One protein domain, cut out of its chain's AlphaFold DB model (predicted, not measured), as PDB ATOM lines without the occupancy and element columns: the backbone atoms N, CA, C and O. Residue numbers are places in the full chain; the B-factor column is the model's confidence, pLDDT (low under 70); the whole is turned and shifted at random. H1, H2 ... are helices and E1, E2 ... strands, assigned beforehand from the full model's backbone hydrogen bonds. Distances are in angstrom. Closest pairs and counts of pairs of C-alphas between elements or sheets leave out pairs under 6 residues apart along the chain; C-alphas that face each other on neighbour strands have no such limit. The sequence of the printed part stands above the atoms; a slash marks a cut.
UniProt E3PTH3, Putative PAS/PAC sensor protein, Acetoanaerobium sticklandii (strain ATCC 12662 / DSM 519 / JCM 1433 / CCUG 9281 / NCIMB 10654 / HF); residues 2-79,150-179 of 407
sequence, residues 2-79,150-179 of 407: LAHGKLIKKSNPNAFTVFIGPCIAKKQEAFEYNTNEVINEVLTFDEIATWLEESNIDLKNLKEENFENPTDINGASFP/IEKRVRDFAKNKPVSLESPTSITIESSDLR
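This is residues 2 to 79 and 150 to 179 of the 407 residues of the protein "Putative PAS/PAC sensor protein" of Acetoanaerobium sticklandii (strain ATCC 12662 / DSM 519 / JCM 1433 / CCUG 9281 / NCIMB 10654 / HF) (UniProt E3PTH3). The model is an open, loosely built frame: a small strand-helix-strand unit, E1, H2 and E2, lies on one side, the helix pair H4 and H5 lies across a gap from it, and two long stretches with no named element make bridges at the rim, residues 55 to 72 from H3 to H4 and residues 160 to 174 from H5 to H6. H3 follows directly on E2 and leads away from the strands, with residues 50 to 56 sticking out, while H6 ends the second bridge close to H1. The 108 printed residues hold six named helices and two named strands in the order H1, E1, H2, E2, H3, H4, H5, H6; the sheet, order E1, E2, is parallel, and the class is mostly helix. The whole is only just loose, close to compact, with a radius of gyration of the C-alphas of 15.9 A and spans of 42 by 36 by 25 A.

Strand E1 is residues 18 to 21, 9.9 A from first to last C-alpha, and E2 is residues 41 to 44, 10.3 A. Between them is H2, residues 25 to 32, 10.2 A. H3, residues 45 to 54, measures 14.2 A, and H1, residues 2 to 11, measures 14.3 A from C-alpha 2 at (-25.538, -45.687, -12.901). H4 is residues 73 to 77, H5 is residues 150 to 159, 14.3 A, and H6 is residues 175 to 178, with C-alpha 178 at (-26.403, -53.604, -15.997).

E1 and E2 are parallel neighbours at 22 degrees, with N 43 and O 19 2.8 A apart and N 19 and O 41 2.9 A apart, both within hydrogen-bond range. E1, H2 and E2 form a strand-helix-strand unit, two parallel neighbour strands with a helix between them in the chain, and its crossover is right-handed. The closest C-alphas of H2 and E2 are those of Lys 27 and Val 42, 5.7 A apart; H2 and E1 are near each other. The closest C-alphas of E1 and H3 are those of Gly 21 and Phe 45, 5.6 A apart. H1 and H6 are close but not clearly touching, with Ala 3 and Leu 178 the closest C-alphas at 6.7 A. H4 and H5 touch, closest at the C-alphas of Ile 73 and Ala 158, 4.9 A apart. Both are apart from E1 and E2. In H1, H2, H3, H4 and H5 every O i to N i+4 pair is within hydrogen-bond range; H6 is too short for such a pair.

The two C-alphas farthest apart, those of Asn 56 and Ser 176, are 44.2 A apart. Residues 80 to 149 are not printed, and C-alphas 79 and 150 are 10.4 A apart across the cut, which lies in the link from H4 to H5. The links from H3 to H4 and from H5 to H6 are long. Residues 60 to 68 stand free. The mean pLDDT of the printed part is 87.4, and residues 164 to 172 are under 70.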
ATOM      1  N   LEU A   2     -24.551 -45.363 -11.853       90.50
ATOM      2  CA  LEU A   2     -25.538 -45.687 -12.901       90.50
ATOM      3  C   LEU A   2     -26.584 -46.737 -12.502       90.50
ATOM      4  O   LEU A   2     -27.766 -46.528 -12.746       90.50
ATOM      5  N   ALA A   3     -26.176 -47.832 -11.852       89.12
ATOM      6  CA  ALA A   3     -27.115 -48.854 -11.375       89.12
ATOM      7  C   ALA A   3     -28.170 -48.263 -10.418       89.12
ATOM      8  O   ALA A   3     -29.362 -48.512 -10.573       89.12
ATOM      9  N   HIS A   4     -27.738 -47.408  -9.487       88.81
ATOM     10  CA  HIS A   4     -28.636 -46.728  -8.556       88.81
ATOM     11  C   HIS A   4     -29.549 -45.723  -9.274       88.81
ATOM     12  O   HIS A   4     -30.748 -45.702  -9.021       88.81
ATOM     13  N   GLY A   5     -29.021 -44.954 -10.234       91.44
ATOM     14  CA  GLY A   5     -29.839 -44.060 -11.060       91.44
ATOM     15  C   GLY A   5     -30.931 -44.806 -11.833       91.44
ATOM     16  O   GLY A   5     -32.077 -44.367 -11.847       91.44
ATOM     17  N   LYS A   6     -30.620 -45.984 -12.400       90.44
ATOM     18  CA  LYS A   6     -31.613 -46.828 -13.089       90.44
ATOM     19  C   LYS A   6     -32.708 -47.313 -12.136       90.44
ATOM     20  O   LYS A   6     -33.875 -47.294 -12.517       90.44
ATOM     21  N   LEU A   7     -32.356 -47.687 -10.899       89.19
ATOM     22  CA  LEU A   7     -33.341 -48.050  -9.867       89.19
ATOM     23  C   LEU A   7     -34.276 -46.878  -9.564       89.19
ATOM     24  O   LEU A   7     -35.495 -47.052  -9.564       89.19
ATOM     25  N   ILE A   8     -33.716 -45.681  -9.362       90.31
ATOM     26  CA  ILE A   8     -34.496 -44.473  -9.078       90.31
ATOM     27  C   ILE A   8     -35.442 -44.162 -10.240       90.31
ATOM     28  O   ILE A   8     -36.629 -43.980 -10.005       90.31
ATOM     29  N   LYS A   9     -34.958 -44.171 -11.489       90.06
ATOM     30  CA  LYS A   9     -35.784 -43.894 -12.679       90.06
ATOM     31  C   LYS A   9     -36.877 -44.940 -12.905       90.06
ATOM     32  O   LYS A   9     -37.956 -44.598 -13.369       90.06
ATOM     33  N   LYS A  10     -36.635 -46.206 -12.550       89.06
ATOM     34  CA  LYS A  10     -37.661 -47.259 -12.612       89.06
ATOM     35  C   LYS A  10     -38.781 -47.027 -11.592       89.06
ATOM     36  O   LYS A  10     -39.938 -47.295 -11.899       89.06
ATOM     37  N   SER A  11     -38.441 -46.521 -10.406       87.19
ATOM     38  CA  SER A  11     -39.412 -46.163  -9.364       87.19
ATOM     39  C   SER A  11     -40.130 -44.839  -9.666       87.19
ATOM     40  O   SER A  11     -41.343 -44.724  -9.511       87.19
ATOM     41  N   ASN A  12     -39.389 -43.843 -10.151       90.62
ATOM     42  CA  ASN A  12     -39.880 -42.520 -10.509       90.62
ATOM     43  C   ASN A  12     -39.241 -42.052 -11.834       90.62
ATOM     44  O   ASN A  12     -38.157 -41.458 -11.822       90.62
ATOM     45  N   PRO A  13     -39.919 -42.268 -12.978       91.56
ATOM     46  CA  PRO A  13     -39.396 -41.912 -14.301       91.56
ATOM     47  C   PRO A  13     -39.061 -40.426 -14.475       91.56
ATOM     48  O   PRO A  13     -38.154 -40.085 -15.232       91.56
ATOM     49  N   ASN A  14     -39.753 -39.547 -13.744       94.12
ATOM     50  CA  ASN A  14     -39.588 -38.094 -13.833       94.12
ATOM     51  C   ASN A  14     -38.595 -37.534 -12.803       94.12
ATOM     52  O   ASN A  14     -38.423 -36.319 -12.727       94.12
ATOM     53  N   ALA A  15     -37.959 -38.382 -11.986       94.94
ATOM     54  CA  ALA A  15     -37.000 -37.927 -10.983       94.94
ATOM     55  C   ALA A  15     -35.822 -37.204 -11.644       94.94
ATOM     56  O   ALA A  15     -35.246 -37.720 -12.600       94.94
ATOM     57  N   PHE A  16     -35.420 -36.055 -11.107       96.38
ATOM     58  CA  PHE A  16     -34.154 -35.421 -11.470       96.38
ATOM     59  C   PHE A  16     -33.042 -36.012 -10.598       96.38
ATOM     60  O   PHE A  16     -33.055 -35.849  -9.379       96.38
ATOM     61  N   THR A  17     -32.117 -36.759 -11.197       95.75
ATOM     62  CA  THR A  17     -31.116 -37.544 -10.461       95.75
ATOM     63  C   THR A  17     -29.758 -36.852 -10.452       95.75
ATOM     64  O   THR A  17     -29.150 -36.646 -11.498       95.75
ATOM     65  N   VAL A  18     -29.251 -36.555  -9.255       96.81
ATOM     66  CA  VAL A  18     -27.931 -35.943  -9.058       96.81
ATOM     67  C   VAL A  18     -27.020 -36.931  -8.340       96.81
ATOM     68  O   VAL A  18     -27.354 -37.419  -7.260       96.81
ATOM     69  N   PHE A  19     -25.870 -37.247  -8.931       96.69
ATOM     70  CA  PHE A  19     -24.812 -37.968  -8.230       96.69
ATOM     71  C   PHE A  19     -23.878 -36.974  -7.549       96.69
ATOM     72  O   PHE A  19     -23.431 -36.019  -8.174       96.69
ATOM     73  N   ILE A  20     -23.537 -37.241  -6.292       97.06
ATOM     74  CA  ILE A  20     -22.601 -36.427  -5.522       97.06
ATOM     75  C   ILE A  20     -21.445 -37.320  -5.072       97.06
ATOM     76  O   ILE A  20     -21.677 -38.366  -4.460       97.06
ATOM     77  N   GLY A  21     -20.202 -36.937  -5.377       96.06
ATOM     78  CA  GLY A  21     -19.046 -37.752  -5.003       96.06
ATOM     79  C   GLY A  21     -17.681 -37.070  -5.127       96.06
ATOM     80  O   GLY A  21     -17.573 -35.952  -5.605       96.06
ATOM     81  N   PRO A  22     -16.595 -37.758  -4.752       95.56
ATOM     82  CA  PRO A  22     -15.257 -37.164  -4.652       95.56
ATOM     83  C   PRO A  22     -14.436 -37.229  -5.953       95.56
ATOM     84  O   PRO A  22     -13.219 -37.044  -5.937       95.56
ATOM     85  N   CYS A  23     -15.052 -37.569  -7.091       95.81
ATOM     86  CA  CYS A  23     -14.323 -37.990  -8.288       95.81
ATOM     87  C   CYS A  23     -14.757 -37.240  -9.550       95.81
ATOM     88  O   CYS A  23     -15.891 -37.376 -10.012       95.81
ATOM     89  N   ILE A  24     -13.806 -36.539 -10.174       95.19
ATOM     90  CA  ILE A  24     -14.001 -35.821 -11.445       95.19
ATOM     91  C   ILE A  24     -14.289 -36.801 -12.593       95.19
ATOM     92  O   ILE A  24     -15.095 -36.509 -13.474       95.19
ATOM     93  N   ALA A  25     -13.725 -38.014 -12.546       94.00
ATOM     94  CA  ALA A  25     -13.969 -39.031 -13.569       94.00
ATOM     95  C   ALA A  25     -15.448 -39.454 -13.657       94.00
ATOM     96  O   ALA A  25     -15.860 -39.978 -14.686       94.00
ATOM     97  N   LYS A  26     -16.275 -39.197 -12.630       94.88
ATOM     98  CA  LYS A  26     -17.729 -39.423 -12.709       94.88
ATOM     99  C   LYS A  26     -18.448 -38.414 -13.597       94.88
ATOM    100  O   LYS A  26     -19.431 -38.791 -14.228       94.88
ATOM    101  N   LYS A  27     -17.934 -37.186 -13.719       95.25
ATOM    102  CA  LYS A  27     -18.431 -36.212 -14.702       95.25
ATOM    103  C   LYS A  27     -18.114 -36.685 -16.114       95.25
ATOM    104  O   LYS A  27     -19.002 -36.726 -16.958       95.25
ATOM    105  N   GLN A  28     -16.880 -37.144 -16.332       92.00
ATOM    106  CA  GLN A  28     -16.475 -37.738 -17.605       92.00
ATOM    107  C   GLN A  28     -17.296 -38.993 -17.933       92.00
ATOM    108  O   GLN A  28     -17.747 -39.139 -19.063       92.00
ATOM    109  N   GLU A  29     -17.538 -39.873 -16.952       91.62
ATOM    110  CA  GLU A  29     -18.396 -41.053 -17.119       91.62
ATOM    111  C   GLU A  29     -19.812 -40.648 -17.547       91.62
ATOM    112  O   GLU A  29     -20.366 -41.246 -18.465       91.62
ATOM    113  N   ALA A  30     -20.405 -39.631 -16.918       91.88
ATOM    114  CA  ALA A  30     -21.741 -39.175 -17.288       91.88
ATOM    115  C   ALA A  30     -21.784 -38.556 -18.695       91.88
ATOM    116  O   ALA A  30     -22.668 -38.894 -19.486       91.88
ATOM    117  N   PHE A  31     -20.803 -37.709 -19.018       89.19
ATOM    118  CA  PHE A  31     -20.697 -37.019 -20.303       89.19
ATOM    119  C   PHE A  31     -20.443 -37.986 -21.460       89.19
ATOM    120  O   PHE A  31     -21.228 -38.063 -22.403       89.19
ATOM    121  N   GLU A  32     -19.364 -38.764 -21.377       85.38
ATOM    122  CA  GLU A  32     -18.917 -39.635 -22.463       85.38
ATOM    123  C   GLU A  32     -19.964 -40.691 -22.816       85.38
ATOM    124  O   GLU A  32     -20.128 -41.086 -23.970       85.38
ATOM    125  N   TYR A  33     -20.681 -41.160 -21.804       83.88
ATOM    126  CA  TYR A  33     -21.660 -42.216 -21.967       83.88
ATOM    127  C   TYR A  33     -23.088 -41.706 -22.092       83.88
ATOM    128  O   TYR A  33     -24.007 -42.524 -22.084       83.88
ATOM    129  N   ASN A  34     -23.250 -40.387 -22.228       85.38
ATOM    130  CA  ASN A  34     -24.521 -39.694 -22.377       85.38
ATOM    131  C   ASN A  34     -25.578 -40.236 -21.406       85.38
ATOM    132  O   ASN A  34     -26.654 -40.686 -21.802       85.38
ATOM    133  N   THR A  35     -25.249 -40.267 -20.114       85.69
ATOM    134  CA  THR A  35     -26.103 -40.926 -19.120       85.69
ATOM    135  C   THR A  35     -27.256 -40.055 -18.636       85.69
ATOM    136  O   THR A  35     -27.857 -40.398 -17.624       85.69
ATOM    137  N   ASN A  36     -27.584 -38.970 -19.344       86.25
ATOM    138  CA  ASN A  36     -28.551 -37.939 -18.946       86.25
ATOM    139  C   ASN A  36     -29.964 -38.489 -18.682       86.25
ATOM    140  O   ASN A  36     -30.727 -37.922 -17.903       86.25
ATOM    141  N   GLU A  37     -30.314 -39.625 -19.289       88.75
ATOM    142  CA  GLU A  37     -31.580 -40.324 -19.029       88.75
ATOM    143  C   GLU A  37     -31.614 -41.007 -17.647       88.75
ATOM    144  O   GLU A  37     -32.682 -41.239 -17.082       88.75
ATOM    145  N   VAL A  38     -30.443 -41.308 -17.078       92.12
ATOM    146  CA  VAL A  38     -30.262 -42.062 -15.828       92.12
ATOM    147  C   VAL A  38     -29.748 -41.173 -14.696       92.12
ATOM    148  O   VAL A  38     -30.266 -41.239 -13.581       92.12
ATOM    149  N   ILE A  39     -28.732 -40.362 -14.970       95.44
ATOM    150  CA  ILE A  39     -28.100 -39.391 -14.075       95.44
ATOM    151  C   ILE A  39     -28.126 -38.057 -14.800       95.44
ATOM    152  O   ILE A  39     -27.460 -37.913 -15.820       95.44
ATOM    153  N   ASN A  40     -28.917 -37.119 -14.289       95.62
ATOM    154  CA  ASN A  40     -29.066 -35.799 -14.884       95.62
ATOM    155  C   ASN A  40     -27.842 -34.921 -14.626       95.62
ATOM    156  O   ASN A  40     -27.397 -34.251 -15.545       95.62
ATOM    157  N   GLU A  41     -27.292 -34.958 -13.410       96.12
ATOM    158  CA  GLU A  41     -26.146 -34.129 -13.027       96.12
ATOM    159  C   GLU A  41     -25.159 -34.873 -12.126       96.12
ATOM    160  O   GLU A  41     -25.509 -35.827 -11.419       96.12
ATOM    161  N   VAL A  42     -23.911 -34.409 -12.138       97.25
ATOM    162  CA  VAL A  42     -22.818 -34.935 -11.316       97.25
ATOM    163  C   VAL A  42     -22.117 -33.771 -10.627       97.25
ATOM    164  O   VAL A  42     -21.484 -32.958 -11.292       97.25
ATOM    165  N   LEU A  43     -22.181 -33.730  -9.300       97.75
ATOM    166  CA  LEU A  43     -21.518 -32.727  -8.469       97.75
ATOM    167  C   LEU A  43     -20.391 -33.356  -7.652       97.75
ATOM    168  O   LEU A  43     -20.471 -34.517  -7.229       97.75
ATOM    169  N   THR A  44     -19.329 -32.591  -7.425       97.62
ATOM    170  CA  THR A  44     -18.244 -33.007  -6.542       97.62
ATOM    171  C   THR A  44     -18.501 -32.616  -5.089       97.62
ATOM    172  O   THR A  44     -19.328 -31.754  -4.799       97.62
ATOM    173  N   PHE A  45     -17.790 -33.236  -4.143       96.38
ATOM    174  CA  PHE A  45     -17.854 -32.796  -2.747       96.38
ATOM    175  C   PHE A  45     -17.305 -31.382  -2.552       96.38
ATOM    176  O   PHE A  45     -17.836 -30.657  -1.719       96.38
ATOM    177  N   ASP A  46     -16.295 -30.985  -3.325       95.94
ATOM    178  CA  ASP A  46     -15.760 -29.619  -3.321       95.94
ATOM    179  C   ASP A  46     -16.797 -28.575  -3.789       95.94
ATOM    180  O   ASP A  46     -17.009 -27.551  -3.138       95.94
ATOM    181  N   GLU A  47     -17.547 -28.880  -4.853       96.94
ATOM    182  CA  GLU A  47     -18.647 -28.026  -5.325       96.94
ATOM    183  C   GLU A  47     -19.775 -27.922  -4.295       96.94
ATOM    184  O   GLU A  47     -20.287 -26.835  -4.037       96.94
ATOM    185  N   ILE A  48     -20.145 -29.043  -3.667       96.19
ATOM    186  CA  ILE A  48     -21.163 -29.040  -2.612       96.19
ATOM    187  C   ILE A  48     -20.693 -28.261  -1.384       96.19
ATOM    188  O   ILE A  48     -21.488 -27.526  -0.808       96.19
ATOM    189  N   ALA A  49     -19.428 -28.389  -0.982       94.56
ATOM    190  CA  ALA A  49     -18.883 -27.616   0.129       94.56
ATOM    191  C   ALA A  49     -18.967 -26.109  -0.149       94.56
ATOM    192  O   ALA A  49     -19.494 -25.371   0.680       94.56
ATOM    193  N   THR A  50     -18.560 -25.687  -1.349       95.44
ATOM    194  CA  THR A  50     -18.670 -24.290  -1.793       95.44
ATOM    195  C   THR A  50     -20.123 -23.806  -1.754       95.44
ATOM    196  O   THR A  50     -20.423 -22.764  -1.178       95.44
ATOM    197  N   TRP A  51     -21.062 -24.594  -2.285       96.06
ATOM    198  CA  TRP A  51     -22.475 -24.211  -2.309       96.06
ATOM    199  C   TRP A  51     -23.099 -24.129  -0.903       96.06
ATOM    200  O   TRP A  51     -23.928 -23.253  -0.635       96.06
ATOM    201  N   LEU A  52     -22.698 -25.007   0.023       95.06
ATOM    202  CA  LEU A  52     -23.126 -24.944   1.424       95.06
ATOM    203  C   LEU A  52     -22.620 -23.669   2.115       95.06
ATOM    204  O   LEU A  52     -23.387 -23.042   2.848       95.06
ATOM    205  N   GLU A  53     -21.374 -23.267   1.850       93.94
ATOM    206  CA  GLU A  53     -20.797 -22.017   2.358       93.94
ATOM    207  C   GLU A  53     -21.545 -20.793   1.816       93.94
ATOM    208  O   GLU A  53     -22.000 -19.957   2.598       93.94
ATOM    209  N   GLU A  54     -21.774 -20.722   0.501       96.88
ATOM    210  CA  GLU A  54     -22.544 -19.642  -0.139       96.88
ATOM    211  C   GLU A  54     -23.985 -19.553   0.388       96.88
ATOM    212  O   GLU A  54     -24.555 -18.466   0.515       96.88
ATOM    213  N   SER A  55     -24.569 -20.699   0.742       97.06
ATOM    214  CA  SER A  55     -25.919 -20.793   1.300       97.06
ATOM    215  C   SER A  55     -25.976 -20.551   2.816       97.06
ATOM    216  O   SER A  55     -27.065 -20.582   3.388       97.06
ATOM    217  N   ASN A  56     -24.838 -20.303   3.477       95.88
ATOM    218  CA  ASN A  56     -24.709 -20.189   4.935       95.88
ATOM    219  C   ASN A  56     -25.266 -21.408   5.705       95.88
ATOM    220  O   ASN A  56     -25.912 -21.260   6.746       95.88
ATOM    221  N   ILE A  57     -25.025 -22.623   5.201       95.12
ATOM    222  CA  ILE A  57     -25.461 -23.878   5.829       95.12
ATOM    223  C   ILE A  57     -24.275 -24.544   6.538       95.12
ATOM    224  O   ILE A  57     -23.383 -25.098   5.900       95.12
ATOM    225  N   ASP A  58     -24.300 -24.563   7.873       92.31
ATOM    226  CA  ASP A  58     -23.323 -25.305   8.682       92.31
ATOM    227  C   ASP A  58     -23.841 -26.709   9.028       92.31
ATOM    228  O   ASP A  58     -24.697 -26.874   9.903       92.31
ATOM    229  N   LEU A  59     -23.271 -27.731   8.379       89.25
ATOM    230  CA  LEU A  59     -23.612 -29.142   8.598       89.25
ATOM    231  C   LEU A  59     -23.473 -29.584  10.064       89.25
ATOM    232  O   LEU A  59     -24.180 -30.495  10.485       89.25
ATOM    233  N   LYS A  60     -22.589 -28.959  10.856       89.31
ATOM    234  CA  LYS A  60     -22.365 -29.344  12.262       89.31
ATOM    235  C   LYS A  60     -23.544 -29.006  13.170       89.31
ATOM    236  O   LYS A  60     -23.677 -29.612  14.229       89.31
ATOM    237  N   ASN A  61     -24.373 -28.046  12.766       92.88
ATOM    238  CA  ASN A  61     -25.520 -27.583  13.545       92.88
ATOM    239  C   ASN A  61     -26.835 -28.240  13.102       92.88
ATOM    240  O   ASN A  61     -27.885 -27.969  13.686       92.88
ATOM    241  N   LEU A  62     -26.794 -29.088  12.071       93.62
ATOM    242  CA  LEU A  62     -27.963 -29.808  11.590       93.62
ATOM    243  C   LEU A  62     -28.195 -31.078  12.407       93.62
ATOM    244  O   LEU A  62     -27.266 -31.737  12.875       93.62
ATOM    245  N   LYS A  63     -29.469 -31.432  12.569       93.81
ATOM    246  CA  LYS A  63     -29.865 -32.691  13.193       93.81
ATOM    247  C   LYS A  63     -29.670 -33.834  12.198       93.81
ATOM    248  O   LYS A  63     -30.064 -33.716  11.043       93.81
ATOM    249  N   GLU A  64     -29.115 -34.949  12.664       88.62
ATOM    250  CA  GLU A  64     -29.028 -36.167  11.858       88.62
ATOM    251  C   GLU A  64     -30.426 -36.734  11.559       88.62
ATOM    252  O   GLU A  64     -31.261 -36.893  12.458       88.62
ATOM    253  N   GLU A  65     -30.662 -37.072  10.293       89.19
ATOM    254  CA  GLU A  65     -31.870 -37.743   9.815       89.19
ATOM    255  C   GLU A  65     -31.516 -39.028   9.058       89.19
ATOM    256  O   GLU A  65     -30.389 -39.226   8.598       89.19
ATOM    257  N   ASN A  66     -32.489 -39.934   8.949       83.75
ATOM    258  CA  ASN A  66     -32.308 -41.181   8.217       83.75
ATOM    259  C   ASN A  66     -32.482 -40.958   6.715       83.75
ATOM    260  O   ASN A  66     -33.385 -40.245   6.286       83.75
ATOM    261  N   PHE A  67     -31.669 -41.649   5.916       85.56
ATOM    262  CA  PHE A  67     -31.902 -41.754   4.478       85.56
ATOM    263  C   PHE A  67     -33.223 -42.481   4.199       85.56
ATOM    264  O   PHE A  67     -33.524 -43.480   4.852       85.56
ATOM    265  N   GLU A  68     -33.961 -42.022   3.185       82.94
ATOM    266  CA  GLU A  68     -35.220 -42.642   2.742       82.94
ATOM    267  C   GLU A  68     -35.032 -44.115   2.351       82.94
ATOM    268  O   GLU A  68     -35.851 -44.962   2.700       82.94
ATOM    269  N   ASN A  69     -33.918 -44.424   1.678       79.19
ATOM    270  CA  ASN A  69     -33.508 -45.780   1.321       79.19
ATOM    271  C   ASN A  69     -32.200 -46.124   2.048       79.19
ATOM    272  O   ASN A  69     -31.116 -45.782   1.562       79.19
ATOM    273  N   PRO A  70     -32.266 -46.744   3.239       75.19
ATOM    274  CA  PRO A  70     -31.077 -47.068   4.009       75.19
ATOM    275  C   PRO A  70     -30.245 -48.152   3.314       75.19
ATOM    276  O   PRO A  70     -30.767 -49.127   2.782       75.19
ATOM    277  N   THR A  71     -28.926 -47.975   3.354       82.25
ATOM    278  CA  THR A  71     -27.950 -48.958   2.872       82.25
ATOM    279  C   THR A  71     -27.569 -49.949   3.975       82.25
ATOM    280  O   THR A  71     -27.716 -49.654   5.167       82.25
ATOM    281  N   ASP A  72     -27.050 -51.106   3.581       84.88
ATOM    282  CA  ASP A  72     -26.465 -52.090   4.485       84.88
ATOM    283  C   ASP A  72     -24.962 -51.830   4.702       84.88
ATOM    284  O   ASP A  72     -24.369 -50.887   4.161       84.88
ATOM    285  N   ILE A  73     -24.327 -52.670   5.522       84.62
ATOM    286  CA  ILE A  73     -22.878 -52.604   5.766       84.62
ATOM    287  C   ILE A  73     -22.052 -52.679   4.471       84.62
ATOM    288  O   ILE A  73     -21.006 -52.031   4.362       84.62
ATOM    289  N   ASN A  74     -22.536 -53.433   3.485       81.56
ATOM    290  CA  ASN A  74     -21.849 -53.698   2.230       81.56
ATOM    291  C   ASN A  74     -21.817 -52.443   1.354       81.56
ATOM    292  O   ASN A  74     -20.751 -51.996   0.923       81.56
ATOM    293  N   GLY A  75     -22.978 -51.817   1.150       85.44
ATOM    294  CA  GLY A  75     -23.084 -50.575   0.396       85.44
ATOM    295  C   GLY A  75     -22.392 -49.402   1.094       85.44
ATOM    296  O   GLY A  75     -21.769 -48.580   0.425       85.44
ATOM    297  N   ALA A  76     -22.436 -49.339   2.430       88.69
ATOM    298  CA  ALA A  76     -21.736 -48.304   3.196       88.69
ATOM    299  C   ALA A  76     -20.202 -48.421   3.128       88.69
ATOM    300  O   ALA A  76     -19.508 -47.411   3.237       88.69
ATOM    301  N   SER A  77     -19.672 -49.633   2.931       89.50
ATOM    302  CA  SER A  77     -18.227 -49.885   2.845       89.50
ATOM    303  C   SER A  77     -17.652 -49.658   1.444       89.50
ATOM    304  O   SER A  77     -16.438 -49.572   1.307       89.50
ATOM    305  N   PHE A  78     -18.484 -49.496   0.411       89.50
ATOM    306  CA  PHE A  78     -18.050 -49.375  -0.987       89.50
ATOM    307  C   PHE A  78     -16.906 -48.372  -1.269       89.50
ATOM    308  O   PHE A  78     -16.036 -48.706  -2.069       89.50
ATOM    309  N   PRO A  79     -16.865 -47.154  -0.684       91.75
ATOM    310  CA  PRO A  79     -15.882 -46.145  -1.090       91.75
ATOM    311  C   PRO A  79     -14.485 -46.333  -0.478       91.75
ATOM    312  O   PRO A  79     -13.582 -45.569  -0.826       91.75
ATOM    313  N   ILE A 150     -10.629 -40.389   7.455       94.38
ATOM    314  CA  ILE A 150     -11.856 -40.585   6.674       94.38
ATOM    315  C   ILE A 150     -12.184 -42.078   6.591       94.38
ATOM    316  O   ILE A 150     -13.314 -42.460   6.880       94.38
ATOM    317  N   GLU A 151     -11.200 -42.927   6.297       93.75
ATOM    318  CA  GLU A 151     -11.366 -44.378   6.229       93.75
ATOM    319  C   GLU A 151     -11.935 -44.936   7.532       93.75
ATOM    320  O   GLU A 151     -12.941 -45.648   7.515       93.75
ATOM    321  N   LYS A 152     -11.348 -44.564   8.678       94.62
ATOM    322  CA  LYS A 152     -11.859 -44.974   9.989       94.62
ATOM    323  C   LYS A 152     -13.316 -44.545  10.177       94.62
ATOM    324  O   LYS A 152     -14.136 -45.371  10.568       94.62
ATOM    325  N   ARG A 153     -13.651 -43.285   9.871       94.44
ATOM    326  CA  ARG A 153     -15.022 -42.756  10.001       94.44
ATOM    327  C   ARG A 153     -16.014 -43.515   9.125       94.44
ATOM    328  O   ARG A 153     -17.082 -43.874   9.605       94.44
ATOM    329  N   VAL A 154     -15.655 -43.793   7.872       93.19
ATOM    330  CA  VAL A 154     -16.505 -44.554   6.948       93.19
ATOM    331  C   VAL A 154     -16.686 -45.991   7.434       93.19
ATOM    332  O   VAL A 154     -17.808 -46.489   7.455       93.19
ATOM    333  N   ARG A 155     -15.617 -46.650   7.900       91.44
ATOM    334  CA  ARG A 155     -15.702 -48.012   8.451       91.44
ATOM    335  C   ARG A 155     -16.554 -48.071   9.718       91.44
ATOM    336  O   ARG A 155     -17.329 -49.008   9.876       91.44
ATOM    337  N   ASP A 156     -16.437 -47.091  10.609       93.12
ATOM    338  CA  ASP A 156     -17.252 -47.027  11.825       93.12
ATOM    339  C   ASP A 156     -18.725 -46.722  11.499       93.12
ATOM    340  O   ASP A 156     -19.618 -47.352  12.064       93.12
ATOM    341  N   PHE A 157     -18.992 -45.854  10.517       89.94
ATOM    342  CA  PHE A 157     -20.342 -45.643   9.986       89.94
ATOM    343  C   PHE A 157     -20.935 -46.928   9.394       89.94
ATOM    344  O   PHE A 157     -22.084 -47.258   9.684       89.94
ATOM    345  N   ALA A 158     -20.155 -47.676   8.608       89.31
ATOM    346  CA  ALA A 158     -20.594 -48.922   7.988       89.31
ATOM    347  C   ALA A 158     -20.892 -50.025   9.018       89.31
ATOM    348  O   ALA A 158     -21.897 -50.716   8.885       89.31
ATOM    349  N   LYS A 159     -20.085 -50.162  10.081       88.19
ATOM    350  CA  LYS A 159     -20.335 -51.130  11.175       88.19
ATOM    351  C   LYS A 159     -21.675 -50.919  11.880       88.19
ATOM    352  O   LYS A 159     -22.241 -51.876  12.395       88.19
ATOM    353  N   ASN A 160     -22.166 -49.681  11.910       85.06
ATOM    354  CA  ASN A 160     -23.449 -49.333  12.520       85.06
ATOM    355  C   ASN A 160     -24.644 -49.570  11.579       85.06
ATOM    356  O   ASN A 160     -25.782 -49.275  11.948       85.06
ATOM    357  N   LYS A 161     -24.411 -50.066  10.356       84.12
ATOM    358  CA  LYS A 161     -25.469 -50.431   9.410       84.12
ATOM    359  C   LYS A 161     -25.895 -51.885   9.592       84.12
ATOM    360  O   LYS A 161     -25.090 -52.715  10.017       84.12
ATOM    361  N   PRO A 162     -27.160 -52.210   9.271       79.94
ATOM    362  CA  PRO A 162     -27.616 -53.588   9.312       79.94
ATOM    363  C   PRO A 162     -26.782 -54.456   8.362       79.94
ATOM    364  O   PRO A 162     -26.374 -54.019   7.283       79.94
ATOM    365  N   VAL A 163     -26.556 -55.704   8.762       73.69
ATOM    366  CA  VAL A 163     -26.095 -56.754   7.851       73.69
ATOM    367  C   VAL A 163     -27.339 -57.268   7.141       73.69
ATOM    368  O   VAL A 163     -28.223 -57.831   7.787       73.69
ATOM    369  N   SER A 164     -27.458 -57.015   5.839       63.00
ATOM    370  CA  SER A 164     -28.646 -57.432   5.096       63.00
ATOM    371  C   SER A 164     -28.675 -58.958   4.955       63.00
ATOM    372  O   SER A 164     -27.771 -59.536   4.356       63.00
ATOM    373  N   LEU A 165     -29.697 -59.611   5.523       53.66
ATOM    374  CA  LEU A 165     -30.008 -61.031   5.287       53.66
ATOM    375  C   LEU A 165     -31.075 -61.211   4.188       53.66
ATOM    376  O   LEU A 165     -31.166 -62.288   3.608       53.66
ATOM    377  N   GLU A 166     -31.836 -60.159   3.861       53.75
ATOM    378  CA  GLU A 166     -32.858 -60.131   2.805       53.75
ATOM    379  C   GLU A 166     -32.896 -58.745   2.141       53.75
ATOM    380  O   GLU A 166     -32.809 -57.725   2.822       53.75
ATOM    381  N   SER A 167     -33.026 -58.697   0.810       50.59
ATOM    382  CA  SER A 167     -33.040 -57.453   0.027       50.59
ATOM    383  C   SER A 167     -34.273 -56.593   0.340       50.59
ATOM    384  O   SER A 167     -35.391 -57.000   0.007       50.59
ATOM    385  N   PRO A 168     -34.121 -55.376   0.894       52.69
ATOM    386  CA  PRO A 168     -35.249 -54.495   1.141       52.69
ATOM    387  C   PRO A 168     -35.561 -53.700  -0.135       52.69
ATOM    388  O   PRO A 168     -35.217 -52.529  -0.233       52.69
ATOM    389  N   THR A 169     -36.155 -54.335  -1.152       53.91
ATOM    390  CA  THR A 169     -36.974 -53.664  -2.190       53.91
ATOM    391  C   THR A 169     -37.608 -54.677  -3.149       53.91
ATOM    392  O   THR A 169     -36.956 -55.591  -3.640       53.91
ATOM    393  N   SER A 170     -38.884 -54.471  -3.480       55.62
ATOM    394  CA  SER A 170     -39.640 -55.222  -4.498       55.62
ATOM    395  C   SER A 170     -39.275 -54.847  -5.944       55.62
ATOM    396  O   SER A 170     -39.776 -55.459  -6.886       55.62
ATOM    397  N   ILE A 171     -38.403 -53.850  -6.137       61.28
ATOM    398  CA  ILE A 171     -37.934 -53.402  -7.450       61.28
ATOM    399  C   ILE A 171     -36.551 -54.000  -7.701       61.28
ATOM    400  O   ILE A 171     -35.532 -53.469  -7.267       61.28
ATOM    401  N   THR A 172     -36.519 -55.103  -8.437       67.44
ATOM    402  CA  THR A 172     -35.286 -55.696  -8.952       67.44
ATOM    403  C   THR A 172     -34.871 -55.027 -10.263       67.44
ATOM    404  O   THR A 172     -35.701 -54.676 -11.112       67.44
ATOM    405  N   ILE A 173     -33.563 -54.827 -10.427       72.25
ATOM    406  CA  ILE A 173     -32.947 -54.551 -11.725       72.25
ATOM    407  C   ILE A 173     -32.571 -55.885 -12.356       72.25
ATOM    408  O   ILE A 173     -31.964 -56.730 -11.701       72.25
ATOM    409  N   GLU A 174     -32.916 -56.049 -13.627       77.38
ATOM    410  CA  GLU A 174     -32.496 -57.217 -14.388       77.38
ATOM    411  C   GLU A 174     -31.008 -57.103 -14.720       77.38
ATOM    412  O   GLU A 174     -30.506 -56.031 -15.068       77.38
ATOM    413  N   SER A 175     -30.284 -58.221 -14.685       75.31
ATOM    414  CA  SER A 175     -28.856 -58.242 -15.034       75.31
ATOM    415  C   SER A 175     -28.588 -57.736 -16.459       75.31
ATOM    416  O   SER A 175     -27.494 -57.250 -16.744       75.31
ATOM    417  N   SER A 176     -29.574 -57.819 -17.363       78.06
ATOM    418  CA  SER A 176     -29.508 -57.227 -18.706       78.06
ATOM    419  C   SER A 176     -29.355 -55.707 -18.681       78.06
ATOM    420  O   SER A 176     -28.637 -55.162 -19.517       78.06
ATOM    421  N   ASP A 177     -29.953 -55.032 -17.698       79.81
ATOM    422  CA  ASP A 177     -29.932 -53.572 -17.577       79.81
ATOM    423  C   ASP A 177     -28.592 -53.059 -17.031       79.81
ATOM    424  O   ASP A 177     -28.310 -51.862 -17.099       79.81
ATOM    425  N   LEU A 178     -27.739 -53.940 -16.505       84.62
ATOM    426  CA  LEU A 178     -26.403 -53.604 -15.997       84.62
ATOM    427  C   LEU A 178     -25.281 -53.954 -16.980       84.62
ATOM    428  O   LEU A 178     -24.104 -53.805 -16.654       84.62
ATOM    429  N   ARG A 179     -25.625 -54.392 -18.195       84.69
ATOM    430  CA  ARG A 179     -24.634 -54.702 -19.224       84.69
ATOM    431  C   ARG A 179     -24.052 -53.438 -19.836       84.69
ATOM    432  O   ARG A 179     -24.740 -52.443 -20.060       84.69
TER     433      ARG A 179